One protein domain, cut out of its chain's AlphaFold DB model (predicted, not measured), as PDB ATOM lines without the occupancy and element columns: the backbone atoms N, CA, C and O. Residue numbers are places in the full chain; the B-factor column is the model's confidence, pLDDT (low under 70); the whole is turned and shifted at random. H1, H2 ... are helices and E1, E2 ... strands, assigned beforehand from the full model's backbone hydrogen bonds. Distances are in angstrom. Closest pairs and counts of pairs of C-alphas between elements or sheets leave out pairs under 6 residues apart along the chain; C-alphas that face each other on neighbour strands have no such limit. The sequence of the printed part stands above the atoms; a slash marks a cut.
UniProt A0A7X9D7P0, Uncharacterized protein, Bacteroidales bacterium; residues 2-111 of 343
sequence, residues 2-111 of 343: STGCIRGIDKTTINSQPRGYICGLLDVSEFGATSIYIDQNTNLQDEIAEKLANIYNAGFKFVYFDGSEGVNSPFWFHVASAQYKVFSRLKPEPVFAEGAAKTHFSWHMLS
ATOM      1  N   SER A   2     -28.749 -57.997  -4.701       59.75
ATOM      2  CA  SER A   2     -27.707 -58.913  -5.180       59.75
ATOM      3  C   SER A   2     -28.194 -59.548  -6.481       59.75
ATOM      4  O   SER A   2     -29.175 -60.291  -6.476       59.75
ATOM      5  N   THR A   3     -27.583 -59.191  -7.607       65.00
ATOM      6  CA  THR A   3     -27.876 -59.782  -8.920       65.00
ATOM      7  C   THR A   3     -27.473 -61.255  -8.932       65.00
ATOM      8  O   THR A   3     -26.373 -61.586  -8.509       65.00
ATOM      9  N   GLY A   4     -28.367 -62.138  -9.390       67.25
ATOM     10  CA  GLY A   4     -28.101 -63.582  -9.496       67.25
ATOM     11  C   GLY A   4     -28.329 -64.409  -8.221       67.25
ATOM     12  O   GLY A   4     -28.104 -65.611  -8.238       67.25
ATOM     13  N   CYS A   5     -28.803 -63.809  -7.122       72.38
ATOM     14  CA  CYS A   5     -29.099 -64.544  -5.889       72.38
ATOM     15  C   CYS A   5     -30.483 -65.218  -5.947       72.38
ATOM     16  O   CYS A   5     -31.507 -64.534  -6.033       72.38
ATOM     17  N   ILE A   6     -30.519 -66.549  -5.842       80.38
ATOM     18  CA  ILE A   6     -31.748 -67.329  -5.642       80.38
ATOM     19  C   ILE A   6     -31.972 -67.484  -4.132       80.38
ATOM     20  O   ILE A   6     -31.106 -67.972  -3.411       80.38
ATOM     21  N   ARG A   7     -33.134 -67.047  -3.636       83.19
ATOM     22  CA  ARG A   7     -33.500 -67.147  -2.212       83.19
ATOM     23  C   ARG A   7     -34.182 -68.480  -1.918       83.19
ATOM     24  O   ARG A   7     -34.928 -68.975  -2.756       83.19
ATOM     25  N   GLY A   8     -34.000 -69.002  -0.706       81.56
ATOM     26  CA  GLY A   8     -34.698 -70.212  -0.259       81.56
ATOM     27  C   GLY A   8     -34.122 -71.521  -0.804       81.56
ATOM     28  O   GLY A   8     -34.813 -72.539  -0.768       81.56
ATOM     29  N   ILE A   9     -32.875 -71.509  -1.302       79.44
ATOM     30  CA  ILE A   9     -32.123 -72.736  -1.621       79.44
ATOM     31  C   ILE A   9     -32.117 -73.654  -0.385       79.44
ATOM     32  O   ILE A   9     -32.120 -73.170   0.749       79.44
ATOM     33  N   ASP A  10     -32.204 -74.967  -0.605       73.12
ATOM     34  CA  ASP A  10     -32.235 -76.009   0.435       73.12
ATOM     35  C   ASP A  10     -33.319 -75.832   1.508       73.12
ATOM     36  O   ASP A  10     -33.152 -76.211   2.665       73.12
ATOM     37  N   LYS A  11     -34.474 -75.275   1.118       84.31
ATOM     38  CA  LYS A  11     -35.620 -75.007   2.011       84.31
ATOM     39  C   LYS A  11     -35.291 -74.012   3.132       84.31
ATOM     40  O   LYS A  11     -35.985 -73.978   4.150       84.31
ATOM     41  N   THR A  12     -34.267 -73.178   2.944       81.06
ATOM     42  CA  THR A  12     -33.982 -72.067   3.857       81.06
ATOM     43  C   THR A  12     -35.149 -71.077   3.886       81.06
ATOM     44  O   THR A  12     -35.847 -70.854   2.893       81.06
ATOM     45  N   THR A  13     -35.406 -70.485   5.053       85.62
ATOM     46  CA  THR A  13     -36.522 -69.551   5.222       85.62
ATOM     47  C   THR A  13     -36.261 -68.264   4.448       85.62
ATOM     48  O   THR A  13     -35.339 -67.508   4.755       85.62
ATOM     49  N   ILE A  14     -37.110 -67.981   3.462       86.81
ATOM     50  CA  ILE A  14     -37.081 -66.706   2.750       86.81
ATOM     51  C   ILE A  14     -37.541 -65.613   3.716       86.81
ATOM     52  O   ILE A  14     -38.691 -65.602   4.150       86.81
ATOM     53  N   ASN A  15     -36.651 -64.675   4.030       84.00
ATOM     54  CA  ASN A  15     -36.976 -63.493   4.818       84.00
ATOM     55  C   ASN A  15     -36.520 -62.201   4.126       84.00
ATOM     56  O   ASN A  15     -35.691 -62.194   3.207       84.00
ATOM     57  N   SER A  16     -37.115 -61.085   4.538       83.75
ATOM     58  CA  SER A  16     -36.633 -59.747   4.214       83.75
ATOM     59  C   SER A  16     -35.673 -59.295   5.311       83.75
ATOM     60  O   SER A  16     -35.952 -59.448   6.495       83.75
ATOM     61  N   GLN A  17     -34.534 -58.741   4.904       83.75
ATOM     62  CA  GLN A  17     -33.574 -58.134   5.820       83.75
ATOM     63  C   GLN A  17     -33.619 -56.614   5.655       83.75
ATOM     64  O   GLN A  17     -33.816 -56.140   4.528       83.75
ATOM     65  N   PRO A  18     -33.464 -55.834   6.742       87.50
ATOM     66  CA  PRO A  18     -33.444 -54.383   6.653       87.50
ATOM     67  C   PRO A  18     -32.272 -53.906   5.788       87.50
ATOM     68  O   PRO A  18     -31.259 -54.585   5.613       87.50
ATOM     69  N   ARG A  19     -32.394 -52.700   5.228       83.19
ATOM     70  CA  ARG A  19     -31.292 -52.086   4.484       83.19
ATOM     71  C   ARG A  19     -30.083 -51.920   5.411       83.19
ATOM     72  O   ARG A  19     -30.223 -51.374   6.497       83.19
ATOM     73  N   GLY A  20     -28.909 -52.358   4.954       83.12
ATOM     74  CA  GLY A  20     -27.675 -52.322   5.747       83.12
ATOM     75  C   GLY A  20     -27.467 -53.545   6.644       83.12
ATOM     76  O   GLY A  20     -26.480 -53.585   7.369       83.12
ATOM     77  N   TYR A  21     -28.357 -54.542   6.585       82.75
ATOM     78  CA  TYR A  21     -28.120 -55.820   7.246       82.75
ATOM     79  C   TYR A  21     -26.846 -56.470   6.703       82.75
ATOM     80  O   TYR A  21     -26.671 -56.581   5.487       82.75
ATOM     81  N   ILE A  22     -25.967 -56.887   7.610       77.81
ATOM     82  CA  ILE A  22     -24.714 -57.549   7.257       77.81
ATOM     83  C   ILE A  22     -25.049 -58.966   6.796       77.81
ATOM     84  O   ILE A  22     -25.667 -59.741   7.523       77.81
ATOM     85  N   CYS A  23     -24.635 -59.307   5.582       73.19
ATOM     86  CA  CYS A  23     -24.645 -60.670   5.079       73.19
ATOM     87  C   CYS A  23     -23.242 -61.047   4.596       73.19
ATOM     88  O   CYS A  23     -22.478 -60.184   4.164       73.19
ATOM     89  N   GLY A  24     -22.912 -62.333   4.695       70.88
ATOM     90  CA  GLY A  24     -21.676 -62.907   4.170       70.88
ATOM     91  C   GLY A  24     -21.972 -63.860   3.018       70.88
ATOM     92  O   GLY A  24     -23.072 -64.414   2.934       70.88
ATOM     93  N   LEU A  25     -20.993 -64.037   2.138       71.12
ATOM     94  CA  LEU A  25     -20.967 -65.161   1.214       71.12
ATOM     95  C   LEU A  25     -20.398 -66.364   1.971       71.12
ATOM     96  O   LEU A  25     -19.359 -66.242   2.616       71.12
ATOM     97  N   LEU A  26     -21.092 -67.497   1.910       71.56
ATOM     98  CA  LEU A  26     -20.556 -68.769   2.369       71.56
ATOM     99  C   LEU A  26     -20.226 -69.581   1.125       71.56
ATOM    100  O   LEU A  26     -21.145 -70.001   0.420       71.56
ATOM    101  N   ASP A  27     -18.938 -69.729   0.835       74.62
ATOM    102  CA  ASP A  27     -18.491 -70.598  -0.244       74.62
ATOM    103  C   ASP A  27     -18.439 -72.030   0.284       74.62
ATOM    104  O   ASP A  27     -17.715 -72.335   1.235       74.62
ATOM    105  N   VAL A  28     -19.306 -72.879  -0.254       69.56
ATOM    106  CA  VAL A  28     -19.500 -74.251   0.204       69.56
ATOM    107  C   VAL A  28     -18.647 -75.143  -0.677       69.56
ATOM    108  O   VAL A  28     -18.796 -75.115  -1.897       69.56
ATOM    109  N   SER A  29     -17.771 -75.934  -0.060       72.12
ATOM    110  CA  SER A  29     -16.847 -76.771  -0.816       72.12
ATOM    111  C   SER A  29     -17.579 -77.791  -1.689       72.12
ATOM    112  O   SER A  29     -18.676 -78.275  -1.373       72.12
ATOM    113  N   GLU A  30     -16.922 -78.187  -2.774       71.75
ATOM    114  CA  GLU A  30     -17.339 -79.270  -3.658       71.75
ATOM    115  C   GLU A  30     -17.413 -80.634  -2.944       71.75
ATOM    116  O   GLU A  30     -18.047 -81.565  -3.444       71.75
ATOM    117  N   PHE A  31     -16.839 -80.746  -1.740       64.88
ATOM    118  CA  PHE A  31     -16.817 -81.947  -0.900       64.88
ATOM    119  C   PHE A  31     -18.117 -82.132  -0.099       64.88
ATOM    120  O   PHE A  31     -18.132 -82.290   1.128       64.88
ATOM    121  N   GLY A  32     -19.245 -82.117  -0.810       61.00
ATOM    122  CA  GLY A  32     -20.553 -82.484  -0.263       61.00
ATOM    123  C   GLY A  32     -21.080 -81.536   0.814       61.00
ATOM    124  O   GLY A  32     -21.836 -81.975   1.680       61.00
ATOM    125  N   ALA A  33     -20.680 -80.260   0.779       61.31
ATOM    126  CA  ALA A  33     -21.114 -79.227   1.718       61.31
ATOM    127  C   ALA A  33     -20.774 -79.484   3.198       61.31
ATOM    128  O   ALA A  33     -21.426 -78.954   4.098       61.31
ATOM    129  N   THR A  34     -19.744 -80.290   3.461       70.12
ATOM    130  CA  THR A  34     -19.251 -80.552   4.824       70.12
ATOM    131  C   THR A  34     -18.152 -79.584   5.265       70.12
ATOM    132  O   THR A  34     -17.826 -79.525   6.451       70.12
ATOM    133  N   SER A  35     -17.618 -78.786   4.337       76.50
ATOM    134  CA  SER A  35     -16.635 -77.737   4.600       76.50
ATOM    135  C   SER A  35     -16.962 -76.457   3.825       76.50
ATOM    136  O   SER A  35     -17.779 -76.447   2.903       76.50
ATOM    137  N   ILE A  36     -16.352 -75.356   4.260       80.06
ATOM    138  CA  ILE A  36     -16.520 -74.025   3.675       80.06
ATOM    139  C   ILE A  36     -15.146 -73.455   3.341       80.06
ATOM    140  O   ILE A  36     -14.207 -73.624   4.126       80.06
ATOM    141  N   TYR A  37     -15.033 -72.771   2.208       84.38
ATOM    142  CA  TYR A  37     -13.832 -72.018   1.879       84.38
ATOM    143  C   TYR A  37     -13.892 -70.634   2.508       84.38
ATOM    144  O   TYR A  37     -14.931 -69.970   2.555       84.38
ATOM    145  N   ILE A  38     -12.754 -70.209   3.048       86.50
ATOM    146  CA  ILE A  38     -12.614 -68.873   3.615       86.50
ATOM    147  C   ILE A  38     -12.409 -67.909   2.451       86.50
ATOM    148  O   ILE A  38     -11.541 -68.139   1.620       86.50
ATOM    149  N   ASP A  39     -13.146 -66.800   2.413       85.50
ATOM    150  CA  ASP A  39     -12.844 -65.707   1.487       85.50
ATOM    151  C   ASP A  39     -11.627 -64.915   2.003       85.50
ATOM    152  O   ASP A  39     -11.685 -64.266   3.057       85.50
ATOM    153  N   GLN A  40     -10.522 -64.941   1.248       87.31
ATOM    154  CA  GLN A  40      -9.259 -64.276   1.603       87.31
ATOM    155  C   GLN A  40      -9.346 -62.741   1.654       87.31
ATOM    156  O   GLN A  40      -8.406 -62.108   2.140       87.31
ATOM    157  N   ASN A  41     -10.452 -62.139   1.202       83.75
ATOM    158  CA  ASN A  41     -10.714 -60.700   1.318       83.75
ATOM    159  C   ASN A  41     -11.358 -60.303   2.656       83.75
ATOM    160  O   ASN A  41     -11.610 -59.122   2.900       83.75
ATOM    161  N   THR A  42     -11.632 -61.275   3.527       85.12
ATOM    162  CA  THR A  42     -12.218 -61.054   4.852       85.12
ATOM    163  C   THR A  42     -11.183 -61.239   5.963       85.12
ATOM    164  O   THR A  42     -10.104 -61.801   5.764       85.12
ATOM    165  N   ASN A  43     -11.522 -60.792   7.172       87.62
ATOM    166  CA  ASN A  43     -10.717 -61.031   8.371       87.62
ATOM    167  C   ASN A  43     -10.938 -62.427   8.987       87.62
ATOM    168  O   ASN A  43     -10.272 -62.761   9.965       87.62
ATOM    169  N   LEU A  44     -11.822 -63.259   8.420       88.38
ATOM    170  CA  LEU A  44     -12.108 -64.595   8.946       88.38
ATOM    171  C   LEU A  44     -10.857 -65.486   8.939       88.38
ATOM    172  O   LEU A  44     -10.633 -66.238   9.882       88.38
ATOM    173  N   GLN A  45      -9.997 -65.356   7.922       90.44
ATOM    174  CA  GLN A  45      -8.728 -66.089   7.860       90.44
ATOM    175  C   GLN A  45      -7.822 -65.786   9.061       90.44
ATOM    176  O   GLN A  45      -7.146 -66.682   9.560       90.44
ATOM    177  N   ASP A  46      -7.794 -64.531   9.516       94.38
ATOM    178  CA  ASP A  46      -6.982 -64.119  10.661       94.38
ATOM    179  C   ASP A  46      -7.568 -64.651  11.978       94.38
ATOM    180  O   ASP A  46      -6.819 -65.170  12.804       94.38
ATOM    181  N   GLU A  47      -8.897 -64.638  12.133       94.38
ATOM    182  CA  GLU A  47      -9.574 -65.241  13.291       94.38
ATOM    183  C   GLU A  47      -9.323 -66.759  13.375       94.38
ATOM    184  O   GLU A  47      -9.025 -67.299  14.444       94.38
ATOM    185  N   ILE A  48      -9.410 -67.469  12.244       92.88
ATOM    186  CA  ILE A  48      -9.109 -68.906  12.182       92.88
ATOM    187  C   ILE A  48      -7.628 -69.163  12.477       92.88
ATOM    188  O   ILE A  48      -7.312 -70.078  13.238       92.88
ATOM    189  N   ALA A  49      -6.720 -68.336  11.954       95.25
ATOM    190  CA  ALA A  49      -5.292 -68.453  12.230       95.25
ATOM    191  C   ALA A  49      -4.961 -68.305  13.725       95.25
ATOM    192  O   ALA A  49      -4.141 -69.063  14.243       95.25
ATOM    193  N   GLU A  50      -5.620 -67.389  14.440       97.25
ATOM    194  CA  GLU A  50      -5.468 -67.245  15.896       97.25
ATOM    195  C   GLU A  50      -5.951 -68.485  16.658       97.25
ATOM    196  O   GLU A  50      -5.275 -68.961  17.573       97.25
ATOM    197  N   LYS A  51      -7.086 -69.068  16.255       96.44
ATOM    198  CA  LYS A  51      -7.596 -70.312  16.857       96.44
ATOM    199  C   LYS A  51      -6.645 -71.487  16.625       96.44
ATOM    200  O   LYS A  51      -6.369 -72.233  17.564       96.44
ATOM    201  N   LEU A  52      -6.110 -71.629  15.413       95.88
ATOM    202  CA  LEU A  52      -5.125 -72.665  15.088       95.88
ATOM    203  C   LEU A  52      -3.829 -72.489  15.890       95.88
ATOM    204  O   LEU A  52      -3.306 -73.469  16.414       95.88
ATOM    205  N   ALA A  53      -3.351 -71.253  16.066       96.81
ATOM    206  CA  ALA A  53      -2.189 -70.970  16.910       96.81
ATOM    207  C   ALA A  53      -2.434 -71.348  18.383       96.81
ATOM    208  O   ALA A  53      -1.568 -71.939  19.025       96.81
ATOM    209  N   ASN A  54      -3.639 -71.095  18.906       97.00
ATOM    210  CA  ASN A  54      -4.007 -71.517  20.259       97.00
ATOM    211  C   ASN A  54      -4.020 -73.046  20.419       97.00
ATOM    212  O   ASN A  54      -3.581 -73.545  21.453       97.00
ATOM    213  N   ILE A  55      -4.477 -73.790  19.405       96.31
ATOM    214  CA  ILE A  55      -4.407 -75.263  19.401       96.31
ATOM    215  C   ILE A  55      -2.949 -75.720  19.359       96.31
ATOM    216  O   ILE A  55      -2.555 -76.589  20.133       96.31
ATOM    217  N   TYR A  56      -2.136 -75.111  18.494       97.00
ATOM    218  CA  TYR A  56      -0.719 -75.432  18.351       97.00
ATOM    219  C   TYR A  56       0.046 -75.324  19.683       97.00
ATOM    220  O   TYR A  56       0.857 -76.196  20.012       97.00
ATOM    221  N   ASN A  57      -0.301 -74.328  20.508       95.06
ATOM    222  CA  ASN A  57       0.271 -74.106  21.842       95.06
ATOM    223  C   ASN A  57       0.042 -75.258  22.840       95.06
ATOM    224  O   ASN A  57       0.658 -75.265  23.905       95.06
ATOM    225  N   ALA A  58      -0.771 -76.267  22.507       96.19
ATOM    226  CA  ALA A  58      -0.862 -77.510  23.275       96.19
ATOM    227  C   ALA A  58       0.423 -78.372  23.216       96.19
ATOM    228  O   ALA A  58       0.495 -79.407  23.876       96.19
ATOM    229  N   GLY A  59       1.439 -77.953  22.450       95.06
ATOM    230  CA  GLY A  59       2.750 -78.607  22.375       95.06
ATOM    231  C   GLY A  59       3.011 -79.337  21.059       95.06
ATOM    232  O   GLY A  59       3.931 -80.157  20.988       95.06
ATOM    233  N   PHE A  60       2.220 -79.056  20.020       95.25
ATOM    234  CA  PHE A  60       2.465 -79.581  18.680       95.25
ATOM    235  C   PHE A  60       3.778 -79.029  18.113       95.25
ATOM    236  O   PHE A  60       4.240 -77.955  18.485       95.25
ATOM    237  N   LYS A  61       4.409 -79.795  17.218       94.25
ATOM    238  CA  LYS A  61       5.700 -79.441  16.589       94.25
ATOM    239  C   LYS A  61       5.685 -79.549  15.065       94.25
ATOM    240  O   LYS A  61       6.681 -79.230  14.424       94.25
ATOM    241  N   PHE A  62       4.561 -79.984  14.511       92.38
ATOM    242  CA  PHE A  62       4.311 -80.205  13.093       92.38
ATOM    243  C   PHE A  62       2.954 -79.607  12.736       92.38
ATOM    244  O   PHE A  62       2.031 -79.676  13.551       92.38
ATOM    245  N   VAL A  63       2.840 -79.048  11.532       93.62
ATOM    246  CA  VAL A  63       1.570 -78.606  10.952       93.62
ATOM    247  C   VAL A  63       1.475 -79.076   9.506       93.62
ATOM    248  O   VAL A  63       2.406 -78.882   8.727       93.62
ATOM    249  N   TYR A  64       0.329 -79.652   9.153       93.31
ATOM    250  CA  TYR A  64      -0.056 -79.915   7.773       93.31
ATOM    251  C   TYR A  64      -1.206 -78.978   7.391       93.31
ATOM    252  O   TYR A  64      -2.248 -78.980   8.048       93.31
ATOM    253  N   PHE A  65      -1.023 -78.161   6.355       92.94
ATOM    254  CA  PHE A  65      -2.033 -77.227   5.854       92.94
ATOM    255  C   PHE A  65      -2.963 -77.912   4.848       92.94
ATOM    256  O   PHE A  65      -2.866 -77.688   3.638       92.94
ATOM    257  N   ASP A  66      -3.844 -78.764   5.364       88.69
ATOM    258  CA  ASP A  66      -4.883 -79.422   4.571       88.69
ATOM    259  C   ASP A  66      -5.986 -78.434   4.157       88.69
ATOM    260  O   ASP A  66      -6.297 -77.505   4.912       88.69
ATOM    261  N   GLY A  67      -6.543 -78.598   2.957       85.38
ATOM    262  CA  GLY A  67      -7.555 -77.695   2.391       85.38
ATOM    263  C   GLY A  67      -7.056 -76.276   2.075       85.38
ATOM    264  O   GLY A  67      -7.857 -75.391   1.771       85.38
ATOM    265  N   SER A  68      -5.745 -76.018   2.164       86.56
ATOM    266  CA  SER A  68      -5.156 -74.690   1.918       86.56
ATOM    267  C   SER A  68      -5.107 -74.285   0.438       86.56
ATOM    268  O   SER A  68      -4.779 -73.142   0.121       86.56
ATOM    269  N   GLU A  69      -5.461 -75.201  -0.457       87.31
ATOM    270  CA  GLU A  69      -5.759 -74.992  -1.872       87.31
ATOM    271  C   GLU A  69      -7.113 -74.308  -2.106       87.31
ATOM    272  O   GLU A  69      -7.298 -73.652  -3.132       87.31
ATOM    273  N   GLY A  70      -8.032 -74.420  -1.139       88.62
ATOM    274  CA  GLY A  70      -9.380 -73.859  -1.157       88.62
ATOM    275  C   GLY A  70      -9.407 -72.352  -0.912       88.62
ATOM    276  O   GLY A  70      -9.883 -71.885   0.124       88.62
ATOM    277  N   VAL A  71      -8.839 -71.589  -1.844       89.62
ATOM    278  CA  VAL A  71      -8.694 -70.130  -1.759       89.62
ATOM    279  C   VAL A  71      -9.171 -69.442  -3.035       89.62
ATOM    280  O   VAL A  71      -9.222 -70.042  -4.106       89.62
ATOM    281  N   ASN A  72      -9.444 -68.142  -2.956       88.81
ATOM    282  CA  ASN A  72      -9.735 -67.335  -4.138       88.81
ATOM    283  C   ASN A  72      -8.537 -67.258  -5.105       88.81
ATOM    284  O   ASN A  72      -7.372 -67.246  -4.703       88.81
ATOM    285  N   SER A  73      -8.824 -67.090  -6.398       88.69
ATOM    286  CA  SER A  73      -7.812 -66.688  -7.384       88.69
ATOM    287  C   SER A  73      -7.286 -65.269  -7.084       88.69
ATOM    288  O   SER A  73      -8.091 -64.405  -6.729       88.69
ATOM    289  N   PRO A  74      -5.976 -64.980  -7.261       92.50
ATOM    290  CA  PRO A  74      -4.938 -65.856  -7.810       92.50
ATOM    291  C   PRO A  74      -4.327 -66.841  -6.797       92.50
ATOM    292  O   PRO A  74      -3.733 -66.447  -5.791       92.50
ATOM    293  N   PHE A  75      -4.370 -68.136  -7.133       91.31
ATOM    294  CA  PHE A  75      -3.934 -69.233  -6.256       91.31
ATOM    295  C   PHE A  75      -2.454 -69.158  -5.859       91.31
ATOM    296  O   PHE A  75      -2.110 -69.428  -4.712       91.31
ATOM    297  N   TRP A  76      -1.576 -68.719  -6.772       89.56
ATOM    298  CA  TRP A  76      -0.136 -68.600  -6.502       89.56
ATOM    299  C   TRP A  76       0.176 -67.683  -5.310       89.56
ATOM    300  O   TRP A  76       1.196 -67.868  -4.649       89.56
ATOM    301  N   PHE A  77      -0.690 -66.701  -5.041       92.88
ATOM    302  CA  PHE A  77      -0.563 -65.772  -3.923       92.88
ATOM    303  C   PHE A  77      -1.391 -66.231  -2.723       92.88
ATOM    304  O   PHE A  77      -0.880 -66.301  -1.604       92.88
ATOM    305  N   HIS A  78      -2.675 -66.526  -2.944       94.31
ATOM    306  CA  HIS A  78      -3.611 -66.735  -1.844       94.31
ATOM    307  C   HIS A  78      -3.344 -68.015  -1.051       94.31
ATOM    308  O   HIS A  78      -3.532 -67.985   0.163       94.31
ATOM    309  N   VAL A  79      -2.816 -69.072  -1.680       94.62
ATOM    310  CA  VAL A  79      -2.432 -70.305  -0.973       94.62
ATOM    311  C   VAL A  79      -1.325 -70.001   0.042       94.62
ATOM    312  O   VAL A  79      -1.503 -70.203   1.243       94.62
ATOM    313  N   ALA A  80      -0.203 -69.425  -0.406       94.62
ATOM    314  CA  ALA A  80       0.900 -69.079   0.493       94.62
ATOM    315  C   ALA A  80       0.511 -68.015   1.524       94.62
ATOM    316  O   ALA A  80       0.927 -68.098   2.675       94.62
ATOM    317  N   SER A  81      -0.295 -67.024   1.142       94.62
ATOM    318  CA  SER A  81      -0.753 -65.976   2.059       94.62
ATOM    319  C   SER A  81      -1.620 -66.546   3.189       94.62
ATOM    320  O   SER A  81      -1.405 -66.216   4.360       94.62
ATOM    321  N   ALA A  82      -2.551 -67.454   2.874       94.50
ATOM    322  CA  ALA A  82      -3.382 -68.126   3.872       94.50
ATOM    323  C   ALA A  82      -2.538 -68.995   4.820       94.50
ATOM    324  O   ALA A  82      -2.673 -68.878   6.040       94.50
ATOM    325  N   GLN A  83      -1.608 -69.784   4.271       95.31
ATOM    326  CA  GLN A  83      -0.648 -70.580   5.046       95.31
ATOM    327  C   GLN A  83       0.205 -69.690   5.970       95.31
ATOM    328  O   GLN A  83       0.319 -69.965   7.165       95.31
ATOM    329  N   TYR A  84       0.729 -68.572   5.458       95.75
ATOM    330  CA  TYR A  84       1.580 -67.639   6.205       95.75
ATOM    331  C   TYR A  84       0.867 -66.958   7.366       95.75
ATOM    332  O   TYR A  84       1.448 -66.803   8.447       95.75
ATOM    333  N   LYS A  85      -0.406 -66.588   7.194       95.31
ATOM    334  CA  LYS A  85      -1.207 -66.028   8.291       95.31
ATOM    335  C   LYS A  85      -1.265 -66.982   9.484       95.31
ATOM    336  O   LYS A  85      -1.161 -66.522  10.619       95.31
ATOM    337  N   VAL A  86      -1.376 -68.286   9.247       96.12
ATOM    338  CA  VAL A  86      -1.315 -69.283  10.322       96.12
ATOM    339  C   VAL A  86       0.123 -69.453  10.814       96.12
ATOM    340  O   VAL A  86       0.387 -69.233  11.992       96.12
ATOM    341  N   PHE A  87       1.060 -69.773   9.916       96.94
ATOM    342  CA  PHE A  87       2.446 -70.115  10.248       96.94
ATOM    343  C   PHE A  87       3.157 -69.036  11.079       96.94
ATOM    344  O   PHE A  87       3.766 -69.340  12.101       96.94
ATOM    345  N   SER A  88       3.019 -67.760  10.702       96.50
ATOM    346  CA  SER A  88       3.659 -66.626  11.392       96.50
ATOM    347  C   SER A  88       3.249 -66.475  12.866       96.50
ATOM    348  O   SER A  88       4.002 -65.900  13.662       96.50
ATOM    349  N   ARG A  89       2.085 -67.021  13.246       97.25
ATOM    350  CA  ARG A  89       1.536 -66.996  14.610       97.25
ATOM    351  C   ARG A  89       1.933 -68.213  15.452       97.25
ATOM    352  O   ARG A  89       1.731 -68.185  16.663       97.25
ATOM    353  N   LEU A  90       2.506 -69.257  14.854       97.06
ATOM    354  CA  LEU A  90       2.909 -70.470  15.570       97.06
ATOM    355  C   LEU A  90       4.196 -70.210  16.366       97.06
ATOM    356  O   LEU A  90       5.193 -69.724  15.817       97.06
ATOM    357  N   LYS A  91       4.156 -70.482  17.678       95.06
ATOM    358  CA  LYS A  91       5.290 -70.307  18.597       95.06
ATOM    359  C   LYS A  91       5.427 -71.526  19.528       95.06
ATOM    360  O   LYS A  91       4.477 -71.825  20.246       95.06
ATOM    361  N   PRO A  92       6.596 -72.201  19.573       95.06
ATOM    362  CA  PRO A  92       7.751 -72.011  18.687       95.06
ATOM    363  C   PRO A  92       7.393 -72.282  17.217       95.06
ATOM    364  O   PRO A  92       6.315 -72.783  16.917       95.06
ATOM    365  N   GLU A  93       8.276 -71.904  16.297       94.94
ATOM    366  CA  GLU A  93       8.084 -72.245  14.886       94.94
ATOM    367  C   GLU A  93       8.043 -73.779  14.711       94.94
ATOM    368  O   GLU A  93       8.790 -74.478  15.410       94.94
ATOM    369  N   PRO A  94       7.182 -74.326  13.827       95.50
ATOM    370  CA  PRO A  94       7.143 -75.758  13.562       95.50
ATOM    371  C   PRO A  94       8.506 -76.311  13.155       95.50
ATOM    372  O   PRO A  94       9.230 -75.707  12.374       95.50
ATOM    373  N   VAL A  95       8.830 -77.506  13.653       93.25
ATOM    374  CA  VAL A  95      10.058 -78.223  13.274       93.25
ATOM    375  C   VAL A  95      10.010 -78.615  11.797       93.25
ATOM    376  O   VAL A  95      11.035 -78.639  11.124       93.25
ATOM    377  N   PHE A  96       8.814 -78.923  11.301       90.44
ATOM    378  CA  PHE A  96       8.525 -79.073   9.884       90.44
ATOM    379  C   PHE A  96       7.065 -78.699   9.620       90.44
ATOM    380  O   PHE A  96       6.220 -78.790  10.518       90.44
ATOM    381  N   ALA A  97       6.773 -78.283   8.391       93.69
ATOM    382  CA  ALA A  97       5.411 -78.079   7.923       93.69
ATOM    383  C   ALA A  97       5.250 -78.557   6.477       93.69
ATOM    384  O   ALA A  97       6.190 -78.517   5.680       93.69
ATOM    385  N   GLU A  98       4.051 -79.018   6.161       93.44
ATOM    386  CA  GLU A  98       3.645 -79.519   4.846       93.44
ATOM    387  C   GLU A  98       2.265 -78.942   4.506       93.44
ATOM    388  O   GLU A  98       1.617 -78.318   5.349       93.44
ATOM    389  N   GLY A  99       1.798 -79.122   3.277       91.69
ATOM    390  CA  GLY A  99       0.465 -78.680   2.882       91.69
ATOM    391  C   GLY A  99       0.015 -79.340   1.593       91.69
ATOM    392  O   GLY A  99       0.850 -79.686   0.755       91.69
ATOM    393  N   ALA A 100      -1.302 -79.475   1.441       89.25
ATOM    394  CA  ALA A 100      -1.918 -80.072   0.257       89.25
ATOM    395  C   ALA A 100      -1.561 -79.301  -1.028       89.25
ATOM    396  O   ALA A 100      -1.326 -79.899  -2.077       89.25
ATOM    397  N   ALA A 101      -1.392 -77.978  -0.923       89.50
ATOM    398  CA  ALA A 101      -0.825 -77.145  -1.977       89.50
ATOM    399  C   ALA A 101       0.464 -76.439  -1.543       89.50
ATOM    400  O   ALA A 101       0.596 -75.926  -0.429       89.50
ATOM    401  N   LYS A 102       1.405 -76.337  -2.486       88.88
ATOM    402  CA  LYS A 102       2.643 -75.571  -2.350       88.88
ATOM    403  C   LYS A 102       2.765 -74.596  -3.518       88.88
ATOM    404  O   LYS A 102       2.526 -74.956  -4.663       88.88
ATOM    405  N   THR A 103       3.169 -73.364  -3.229       90.12
ATOM    406  CA  THR A 103       3.488 -72.359  -4.256       90.12
ATOM    407  C   THR A 103       4.940 -71.903  -4.126       90.12
ATOM    408  O   THR A 103       5.594 -72.174  -3.115       90.12
ATOM    409  N   HIS A 104       5.434 -71.132  -5.099       87.75
ATOM    410  CA  HIS A 104       6.761 -70.513  -5.018       87.75
ATOM    411  C   HIS A 104       6.953 -69.627  -3.787       87.75
ATOM    412  O   HIS A 104       8.089 -69.437  -3.379       87.75
ATOM    413  N   PHE A 105       5.888 -69.103  -3.172       91.44
ATOM    414  CA  PHE A 105       5.987 -68.308  -1.946       91.44
ATOM    415  C   PHE A 105       5.955 -69.161  -0.674       91.44
ATOM    416  O   PHE A 105       6.314 -68.661   0.382       91.44
ATOM    417  N   SER A 106       5.609 -70.448  -0.749       91.75
ATOM    418  CA  SER A 106       5.516 -71.329   0.422       91.75
ATOM    419  C   SER A 106       6.876 -71.866   0.908       91.75
ATOM    420  O   SER A 106       6.941 -72.472   1.973       91.75
ATOM    421  N   TRP A 107       7.969 -71.661   0.156       89.44
ATOM    422  CA  TRP A 107       9.281 -72.297   0.394       89.44
ATOM    423  C   TRP A 107       9.903 -72.026   1.770       89.44
ATOM    424  O   TRP A 107      10.625 -72.870   2.287       89.44
ATOM    425  N   HIS A 108       9.630 -70.860   2.356       89.75
ATOM    426  CA  HIS A 108      10.181 -70.451   3.650       89.75
ATOM    427  C   HIS A 108       9.361 -70.968   4.842       89.75
ATOM    428  O   HIS A 108       9.751 -70.743   5.980       89.75
ATOM    429  N   MET A 109       8.230 -71.637   4.589       93.12
ATOM    430  CA  MET A 109       7.358 -72.218   5.617       93.12
ATOM    431  C   MET A 109       7.251 -73.735   5.489       93.12
ATOM    432  O   MET A 109       7.229 -74.436   6.494       93.12
ATOM    433  N   LEU A 110       7.142 -74.241   4.256       93.12
ATOM    434  CA  LEU A 110       6.860 -75.647   3.989       93.12
ATOM    435  C   LEU A 110       8.138 -76.402   3.628       93.12
ATOM    436  O   LEU A 110       8.760 -76.149   2.594       93.12
ATOM    437  N   SER A 111       8.475 -77.380   4.464       88.88
ATOM    438  CA  SER A 111       9.589 -78.311   4.271       88.88
ATOM    439  C   SER A 111       9.297 -79.365   3.192       88.88
ATOM    440  O   SER A 111      10.217 -80.001   2.683       88.88
TER     441      SER A 111
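AT A GLANCE: This is residues 2 to 111 of the 343 residues of an uncharacterized protein of Bacteroidales bacterium (UniProt A0A7X9D7P0). What shape? With little regular structure, an arm, residues 2 to 43, leads to a head where H2 covers parallel strands E1 and E2 and H1 packs on H2. Size? Of 110 printed residues, 34 are in named elements H1, E1, H2, E2, class mixed. It is loose, radius of gyration of the C-alphas 17.0 A, spanning 51 by 28 by 26 A.

IN THESE COORDINATES: Helices? H1, residues 44 to 56, 18.3 A long, begins at C-alpha (-12.108, -64.595, 8.946); H2 is residues 75 to 87. Strands? E1 is residues 62 to 65; E2, residues 96 to 99, ends at C-alpha (0.465, -78.680, 2.882).

HOW THE PARTS SIT: Strands? Parallel E1 and E2 have N 65 and O 98 within hydrogen-bond range, 2.8 A. Helices? H1 and H2 touch at a steep tilt, 44 degrees, C-alphas 49 and 86 closest, 4.5 A. Every O i to N i+4 pair is within range in H1, 7 of 9 in H2.

THE WHOLE: Cut? The printed part has no cut. Confidence? Residues 2 to 4, 28 and 31 to 33 are under pLDDT 70.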